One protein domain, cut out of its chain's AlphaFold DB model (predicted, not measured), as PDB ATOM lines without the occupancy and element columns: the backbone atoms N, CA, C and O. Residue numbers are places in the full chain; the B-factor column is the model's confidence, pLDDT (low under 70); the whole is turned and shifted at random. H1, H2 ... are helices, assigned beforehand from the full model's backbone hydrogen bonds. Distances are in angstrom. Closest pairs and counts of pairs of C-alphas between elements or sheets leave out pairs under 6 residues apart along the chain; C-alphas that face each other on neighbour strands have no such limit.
ATOM      1  N   PRO A 137     187.952 169.656 125.362       37.38
ATOM      2  CA  PRO A 137     187.546 168.609 126.293       37.38
ATOM      3  C   PRO A 137     186.066 168.287 126.077       37.38
ATOM      4  O   PRO A 137     185.262 169.214 126.042       37.38
ATOM      5  N   LEU A 138     185.711 167.008 125.908       49.62
ATOM      6  CA  LEU A 138     184.372 166.583 125.451       49.62
ATOM      7  C   LEU A 138     183.228 167.227 126.257       49.62
ATOM      8  O   LEU A 138     182.196 167.584 125.699       49.62
ATOM      9  N   ILE A 139     183.471 167.486 127.545       56.19
ATOM     10  CA  ILE A 139     182.599 168.208 128.483       56.19
ATOM     11  C   ILE A 139     182.204 169.616 127.978       56.19
ATOM     12  O   ILE A 139     181.056 170.023 128.140       56.19
ATOM     13  N   PHE A 140     183.118 170.367 127.353       56.25
ATOM     14  CA  PHE A 140     182.840 171.696 126.785       56.25
ATOM     15  C   PHE A 140     182.028 171.644 125.492       56.25
ATOM     16  O   PHE A 140     181.292 172.591 125.218       56.25
ATOM     17  N   GLN A 141     182.161 170.577 124.698       63.38
ATOM     18  CA  GLN A 141     181.318 170.386 123.519       63.38
ATOM     19  C   GLN A 141     179.914 169.961 123.969       63.38
ATOM     20  O   GLN A 141     178.961 170.690 123.720       63.38
ATOM     21  N   PHE A 142     179.817 168.936 124.819       71.38
ATOM     22  CA  PHE A 142     178.569 168.467 125.429       71.38
ATOM     23  C   PHE A 142     177.757 169.586 126.119       71.38
ATOM     24  O   PHE A 142     176.544 169.674 125.938       71.38
ATOM     25  N   ARG A 143     178.410 170.505 126.852       72.12
ATOM     26  CA  ARG A 143     177.749 171.695 127.435       72.12
ATOM     27  C   ARG A 143     177.254 172.714 126.397       72.12
ATOM     28  O   ARG A 143     176.296 173.424 126.683       72.12
ATOM     29  N   LYS A 144     177.877 172.812 125.216       76.12
ATOM     30  CA  LYS A 144     177.394 173.651 124.102       76.12
ATOM     31  C   LYS A 144     176.229 172.987 123.375       76.12
ATOM     32  O   LYS A 144     175.245 173.659 123.081       76.12
ATOM     33  N   ASP A 145     176.309 171.681 123.152       74.00
ATOM     34  CA  ASP A 145     175.264 170.899 122.484       74.00
ATOM     35  C   ASP A 145     173.967 170.877 123.322       74.00
ATOM     36  O   ASP A 145     172.864 170.898 122.778       74.00
ATOM     37  N   LEU A 146     174.093 170.943 124.654       80.00
ATOM     38  CA  LEU A 146     172.990 171.088 125.613       80.00
ATOM     39  C   LEU A 146     172.678 172.539 126.038       80.00
ATOM     40  O   LEU A 146     171.971 172.746 127.022       80.00
ATOM     41  N   SER A 147     173.143 173.558 125.307       78.62
ATOM     42  CA  SER A 147     172.953 174.982 125.666       78.62
ATOM     43  C   SER A 147     171.494 175.470 125.720       78.62
ATOM     44  O   SER A 147     171.223 176.544 126.252       78.62
ATOM     45  N   PHE A 148     170.533 174.680 125.228       82.06
ATOM     46  CA  PHE A 148     169.093 174.929 125.390       82.06
ATOM     47  C   PHE A 148     168.552 174.542 126.786       82.06
ATOM     48  O   PHE A 148     167.369 174.751 127.083       82.06
ATOM     49  N   LEU A 149     169.385 173.955 127.647       83.88
ATOM     50  CA  LEU A 149     169.079 173.650 129.044       83.88
ATOM     51  C   LEU A 149     169.593 174.763 129.963       83.88
ATOM     52  O   LEU A 149     170.668 175.316 129.750       83.88
ATOM     53  N   ARG A 150     168.835 175.080 131.020       84.50
ATOM     54  CA  ARG A 150     169.286 176.027 132.052       84.50
ATOM     55  C   ARG A 150     170.422 175.416 132.867       84.50
ATOM     56  O   ARG A 150     170.489 174.197 133.009       84.50
ATOM     57  N   GLU A 151     171.256 176.248 133.482       74.38
ATOM     58  CA  GLU A 151     172.432 175.797 134.242       74.38
ATOM     59  C   GLU A 151     172.069 174.779 135.337       74.38
ATOM     60  O   GLU A 151     172.652 173.702 135.368       74.38
ATOM     61  N   GLN A 152     170.998 175.016 136.104       76.88
ATOM     62  CA  GLN A 152     170.441 174.069 137.091       76.88
ATOM     63  C   GLN A 152     170.006 172.708 136.495       76.88
ATOM     64  O   GLN A 152     169.948 171.699 137.193       76.88
ATOM     65  N   GLN A 153     169.660 172.661 135.204       80.94
ATOM     66  CA  GLN A 153     169.290 171.429 134.490       80.94
ATOM     67  C   GLN A 153     170.545 170.703 133.965       80.94
ATOM     68  O   GLN A 153     170.579 169.474 133.945       80.94
ATOM     69  N   ILE A 154     171.593 171.449 133.598       76.75
ATOM     70  CA  ILE A 154     172.920 170.920 133.236       76.75
ATOM     71  C   ILE A 154     173.652 170.386 134.481       76.75
ATOM     72  O   ILE A 154     174.312 169.351 134.412       76.75
ATOM     73  N   GLU A 155     173.497 171.050 135.626       74.75
ATOM     74  CA  GLU A 155     174.028 170.629 136.923       74.75
ATOM     75  C   GLU A 155     173.444 169.274 137.343       74.75
ATOM     76  O   GLU A 155     174.202 168.321 137.510       74.75
ATOM     77  N   LYS A 156     172.111 169.120 137.325       77.31
ATOM     78  CA  LYS A 156     171.430 167.823 137.518       77.31
ATOM     79  C   LYS A 156     171.858 166.739 136.520       77.31
ATOM     80  O   LYS A 156     172.023 165.579 136.888       77.31
ATOM     81  N   LEU A 157     172.099 167.082 135.251       72.94
ATOM     82  CA  LEU A 157     172.673 166.124 134.291       72.94
ATOM     83  C   LEU A 157     174.108 165.703 134.655       72.94
ATOM     84  O   LEU A 157     174.509 164.576 134.360       72.94
ATOM     85  N   SER A 158     174.872 166.565 135.332       68.62
ATOM     86  CA  SER A 158     176.193 166.217 135.864       68.62
ATOM     87  C   SER A 158     176.134 165.401 137.163       68.62
ATOM     88  O   SER A 158     176.995 164.543 137.350       68.62
ATOM     89  N   GLU A 159     175.086 165.545 137.988       73.94
ATOM     90  CA  GLU A 159     174.784 164.630 139.109       73.94
ATOM     91  C   GLU A 159     174.536 163.198 138.601       73.94
ATOM     92  O   GLU A 159     175.024 162.226 139.178       73.94
ATOM     93  N   PHE A 160     173.870 163.056 137.449       70.00
ATOM     94  CA  PHE A 160     173.735 161.778 136.737       70.00
ATOM     95  C   PHE A 160     175.036 161.304 136.040       70.00
ATOM     96  O   PHE A 160     175.021 160.282 135.353       70.00
ATOM     97  N   ASN A 161     176.169 161.998 136.231       68.50
ATOM     98  CA  ASN A 161     177.507 161.676 135.702       68.50
ATOM     99  C   ASN A 161     177.570 161.577 134.160       68.50
ATOM    100  O   ASN A 161     178.436 160.897 133.601       68.50
ATOM    101  N   VAL A 162     176.658 162.266 133.465       72.38
ATOM    102  CA  VAL A 162     176.516 162.222 132.005       72.38
ATOM    103  C   VAL A 162     177.596 163.085 131.350       72.38
ATOM    104  O   VAL A 162     177.717 164.276 131.640       72.38
ATOM    105  N   LYS A 163     178.393 162.484 130.464       67.50
ATOM    106  CA  LYS A 163     179.528 163.122 129.768       67.50
ATOM    107  C   LYS A 163     179.411 163.085 128.239       67.50
ATOM    108  O   LYS A 163     180.270 163.644 127.560       67.50
ATOM    109  N   SER A 164     178.375 162.441 127.702       73.00
ATOM    110  CA  SER A 164     178.036 162.419 126.274       73.00
ATOM    111  C   SER A 164     176.533 162.210 126.052       73.00
ATOM    112  O   SER A 164     175.818 161.737 126.937       73.00
ATOM    113  N   ILE A 165     176.044 162.525 124.851       70.56
ATOM    114  CA  ILE A 165     174.630 162.369 124.466       70.56
ATOM    115  C   ILE A 165     174.246 160.877 124.393       70.56
ATOM    116  O   ILE A 165     173.183 160.489 124.874       70.56
ATOM    117  N   GLN A 166     175.155 160.004 123.946       67.44
ATOM    118  CA  GLN A 166     175.043 158.545 124.119       67.44
ATOM    119  C   GLN A 166     174.827 158.080 125.573       67.44
ATOM    120  O   GLN A 166     174.158 157.075 125.788       67.44
ATOM    121  N   GLN A 167     175.358 158.780 126.581       71.69
ATOM    122  CA  GLN A 167     175.067 158.458 127.986       71.69
ATOM    123  C   GLN A 167     173.710 159.011 128.440       71.69
ATOM    124  O   GLN A 167     173.085 158.424 129.319       71.69
ATOM    125  N   LEU A 168     173.218 160.081 127.809       71.62
ATOM    126  CA  LEU A 168     171.882 160.626 128.058       71.62
ATOM    127  C   LEU A 168     170.769 159.666 127.593       71.62
ATOM    128  O   LEU A 168     169.743 159.559 128.259       71.62
ATOM    129  N   LEU A 169     171.008 158.899 126.522       67.38
ATOM    130  CA  LEU A 169     170.147 157.783 126.092       67.38
ATOM    131  C   LEU A 169     169.995 156.669 127.145       67.38
ATOM    132  O   LEU A 169     168.991 155.962 127.137       67.38
ATOM    133  N   ASN A 170     170.963 156.520 128.055       70.56
ATOM    134  CA  ASN A 170     170.961 155.482 129.091       70.56
ATOM    135  C   ASN A 170     170.323 155.949 130.417       70.56
ATOM    136  O   ASN A 170     170.304 155.192 131.388       70.56
ATOM    137  N   ILE A 171     169.806 157.184 130.489       74.00
ATOM    138  CA  ILE A 171     169.092 157.688 131.670       74.00
ATOM    139  C   ILE A 171     167.675 157.083 131.693       74.00
ATOM    140  O   ILE A 171     166.921 157.278 130.738       74.00
ATOM    141  N   PRO A 172     167.248 156.408 132.779       73.88
ATOM    142  CA  PRO A 172     165.868 155.948 132.916       73.88
ATOM    143  C   PRO A 172     164.885 157.120 132.821       73.88
ATOM    144  O   PRO A 172     165.081 158.137 133.487       73.88
ATOM    145  N   PHE A 173     163.802 156.970 132.053       69.00
ATOM    146  CA  PHE A 173     162.868 158.067 131.751       69.00
ATOM    147  C   PHE A 173     162.364 158.815 132.999       69.00
ATOM    148  O   PHE A 173     162.324 160.041 132.999       69.00
ATOM    149  N   GLY A 174     162.091 158.103 134.101       70.50
ATOM    150  CA  GLY A 174     161.717 158.713 135.384       70.50
ATOM    151  C   GLY A 174     162.740 159.729 135.917       70.50
ATOM    152  O   GLY A 174     162.345 160.803 136.358       70.50
ATOM    153  N   LYS A 175     164.046 159.454 135.779       71.75
ATOM    154  CA  LYS A 175     165.120 160.388 136.159       71.75
ATOM    155  C   LYS A 175     165.253 161.558 135.186       71.75
ATOM    156  O   LYS A 175     165.574 162.671 135.593       71.75
ATOM    157  N   LEU A 176     164.953 161.344 133.904       71.00
ATOM    158  CA  LEU A 176     164.918 162.422 132.912       71.00
ATOM    159  C   LEU A 176     163.814 163.453 133.231       71.00
ATOM    160  O   LEU A 176     163.997 164.646 132.989       71.00
ATOM    161  N   LEU A 177     162.693 163.024 133.827       71.69
ATOM    162  CA  LEU A 177     161.609 163.917 134.264       71.69
ATOM    163  C   LEU A 177     162.018 164.834 135.438       71.69
ATOM    164  O   LEU A 177     161.527 165.961 135.531       71.69
ATOM    165  N   GLU A 178     162.967 164.423 136.290       77.31
ATOM    166  CA  GLU A 178     163.480 165.221 137.426       77.31
ATOM    167  C   GLU A 178     164.212 166.510 136.994       77.31
ATOM    168  O   GLU A 178     164.417 167.427 137.804       77.31
ATOM    169  N   LEU A 179     164.581 166.599 135.709       76.62
ATOM    170  CA  LEU A 179     165.154 167.780 135.056       76.62
ATOM    171  C   LEU A 179     164.105 168.870 134.761       76.62
ATOM    172  O   LEU A 179     164.480 169.988 134.397       76.62
ATOM    173  N   LYS A 180     162.803 168.560 134.888       81.31
ATOM    174  CA  LYS A 180     161.666 169.463 134.611       81.31
ATOM    175  C   LYS A 180     161.817 170.201 133.270       81.31
ATOM    176  O   LYS A 180     161.770 171.432 133.203       81.31
ATOM    177  N   LEU A 181     162.067 169.435 132.207       82.00
ATOM    178  CA  LEU A 181     162.200 169.954 130.845       82.00
ATOM    179  C   LEU A 181     160.856 170.498 130.343       82.00
ATOM    180  O   LEU A 181     159.822 169.853 130.495       82.00
ATOM    181  N   SER A 182     160.873 171.663 129.695       83.50
ATOM    182  CA  SER A 182     159.710 172.128 128.929       83.50
ATOM    183  C   SER A 182     159.522 171.289 127.658       83.50
ATOM    184  O   SER A 182     160.489 170.747 127.123       83.50
ATOM    185  N   ASN A 183     158.299 171.233 127.114       79.12
ATOM    186  CA  ASN A 183     158.002 170.491 125.877       79.12
ATOM    187  C   ASN A 183     158.939 170.904 124.715       79.12
ATOM    188  O   ASN A 183     159.488 170.052 124.022       79.12
ATOM    189  N   LYS A 184     159.246 172.207 124.581       80.62
ATOM    190  CA  LYS A 184     160.222 172.718 123.599       80.62
ATOM    191  C   LYS A 184     161.639 172.164 123.825       80.62
ATOM    192  O   LYS A 184     162.267 171.701 122.879       80.62
ATOM    193  N   GLN A 185     162.133 172.151 125.068       83.75
ATOM    194  CA  GLN A 185     163.441 171.561 125.398       83.75
ATOM    195  C   GLN A 185     163.464 170.042 125.179       83.75
ATOM    196  O   GLN A 185     164.465 169.507 124.718       83.75
ATOM    197  N   PHE A 186     162.365 169.342 125.472       79.81
ATOM    198  CA  PHE A 186     162.242 167.900 125.254       79.81
ATOM    199  C   PHE A 186     162.262 167.544 123.757       79.81
ATOM    200  O   PHE A 186     162.959 166.616 123.356       79.81
ATOM    201  N   GLN A 187     161.594 168.335 122.910       77.75
ATOM    202  CA  GLN A 187     161.661 168.194 121.450       77.75
ATOM    203  C   GLN A 187     163.071 168.461 120.901       77.75
ATOM    204  O   GLN A 187     163.550 167.686 120.074       77.75
ATOM    205  N   LEU A 188     163.765 169.496 121.392       82.56
ATOM    206  CA  LEU A 188     165.164 169.775 121.029       82.56
ATOM    207  C   LEU A 188     166.105 168.639 121.455       82.56
ATOM    208  O   LEU A 188     166.936 168.205 120.662       82.56
ATOM    209  N   LEU A 189     165.931 168.098 122.663       82.06
ATOM    210  CA  LEU A 189     166.697 166.957 123.165       82.06
ATOM    211  C   LEU A 189     166.466 165.695 122.318       82.06
ATOM    212  O   LEU A 189     167.419 165.001 121.969       82.06
ATOM    213  N   ILE A 190     165.217 165.432 121.917       79.88
ATOM    214  CA  ILE A 190     164.873 164.346 120.989       79.88
ATOM    215  C   ILE A 190     165.497 164.574 119.607       79.88
ATOM    216  O   ILE A 190     165.972 163.615 119.006       79.88
ATOM    217  N   ALA A 191     165.516 165.805 119.089       79.88
ATOM    218  CA  ALA A 191     166.141 166.119 117.803       79.88
ATOM    219  C   ALA A 191     167.668 165.922 117.844       79.88
ATOM    220  O   ALA A 191     168.225 165.294 116.948       79.88
ATOM    221  N   LEU A 192     168.322 166.375 118.919       81.62
ATOM    222  CA  LEU A 192     169.751 166.189 119.182       81.62
ATOM    223  C   LEU A 192     170.125 164.696 119.211       81.62
ATOM    224  O   LEU A 192     170.992 164.248 118.463       81.62
ATOM    225  N   VAL A 193     169.396 163.903 120.004       77.88
ATOM    226  CA  VAL A 193     169.556 162.442 120.094       77.88
ATOM    227  C   VAL A 193     169.283 161.758 118.746       77.88
ATOM    228  O   VAL A 193     170.028 160.866 118.344       77.88
ATOM    229  N   LYS A 194     168.252 162.187 118.005       77.19
ATOM    230  CA  LYS A 194     167.943 161.669 116.659       77.19
ATOM    231  C   LYS A 194     168.996 162.022 115.609       77.19
ATOM    232  O   LYS A 194     169.029 161.336 114.591       77.19
ATOM    233  N   ASN A 195     169.819 163.047 115.826       74.62
ATOM    234  CA  ASN A 195     170.943 163.374 114.952       74.62
ATOM    235  C   ASN A 195     172.159 162.496 115.271       74.62
ATOM    236  O   ASN A 195     172.668 161.850 114.363       74.62
ATOM    237  N   GLU A 196     172.551 162.347 116.543       71.12
ATOM    238  CA  GLU A 196     173.681 161.472 116.918       71.12
ATOM    239  C   GLU A 196     173.427 159.989 116.562       71.12
ATOM    240  O   GLU A 196     174.348 159.248 116.223       71.12
ATOM    241  N   MET A 197     172.160 159.558 116.538       65.69
ATOM    242  CA  MET A 197     171.771 158.229 116.046       65.69
ATOM    243  C   MET A 197     171.888 158.048 114.516       65.69
ATOM    244  O   MET A 197     171.813 156.911 114.052       65.69
ATOM    245  N   ARG A 198     172.074 159.115 113.718       59.91
ATOM    246  CA  ARG A 198     172.202 159.044 112.243       59.91
ATOM    247  C   ARG A 198     173.638 158.898 111.747       59.91
ATOM    248  O   ARG A 198     173.834 158.364 110.661       59.91
ATOM    249  N   ASP A 199     174.637 159.301 112.532       48.31
ATOM    250  CA  ASP A 199     176.041 159.322 112.082       48.31
ATOM    251  C   ASP A 199     176.695 157.925 111.988       48.31
ATOM    252  O   ASP A 199     177.837 157.774 111.546       48.31
TER     253      ASP A 199
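AT A GLANCE: This is residues 137 to 199 of the 941 residues of an uncharacterized protein of Bactrocera dorsalis (UniProt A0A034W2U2). Five helices with few contacts are set round the middle of a small domain: H1 across from H4, H2 across from the long H5, and short H3 to one side, where it meets residues 193 to 196 of H5. The printed part has 63 residues, with H1 to H5 in chain order and no named strand; its class is all helix. It is compact, with a radius of gyration of the C-alphas of 10.9 A, and rounded, spanning 29 by 24 by 20 A.

HOW THE PARTS SIT: Begin with H1, residues 138 to 145, and H2, residues 151 to 159: they are close but not clearly touching, the closest C-alphas, of Arg 143 and Ile 154, being 7.6 A apart, at a steep tilt of 39 degrees, opposite ways. Next comes H3, residues 165 to 168; it is close to H1 but not clearly touching, with C-alphas 142 and 165 closest at 7.3 A. H4, residues 173 to 177, is apart from H1, H2 and H3. Last is H5, residues 183 to 196, which touches H3 with residues 193 to 196 alone; the closest C-alphas, of Ile 165 and Val 193, are 6.7 A apart. H2 and H5 are apart. In H1, H2, H4 and H5 every O i to N i+4 pair is within hydrogen-bond range; H3 is too short for one.

IN THESE COORDINATES: Find C-alpha 138 at (184.372, 166.583, 125.451), where H1 begins its 10.5 A. H2 covers 12.4 A, H3 4.8 A and H4 6.5 A. H5 runs 20.2 A from C-alpha 183 at (158.002, 170.491, 125.877) to C-alpha 196 at (173.681, 161.472, 116.918).

THE WHOLE: The C-alphas farthest apart, of Pro 137 and Asn 183, are 29.6 A apart. The printed part has no cut, and its four links are tight. Look at the B-factor column: mean pLDDT of the printed part is 73.0, and 14 residues are under 70, among them 137 to 141 and 197 to 199.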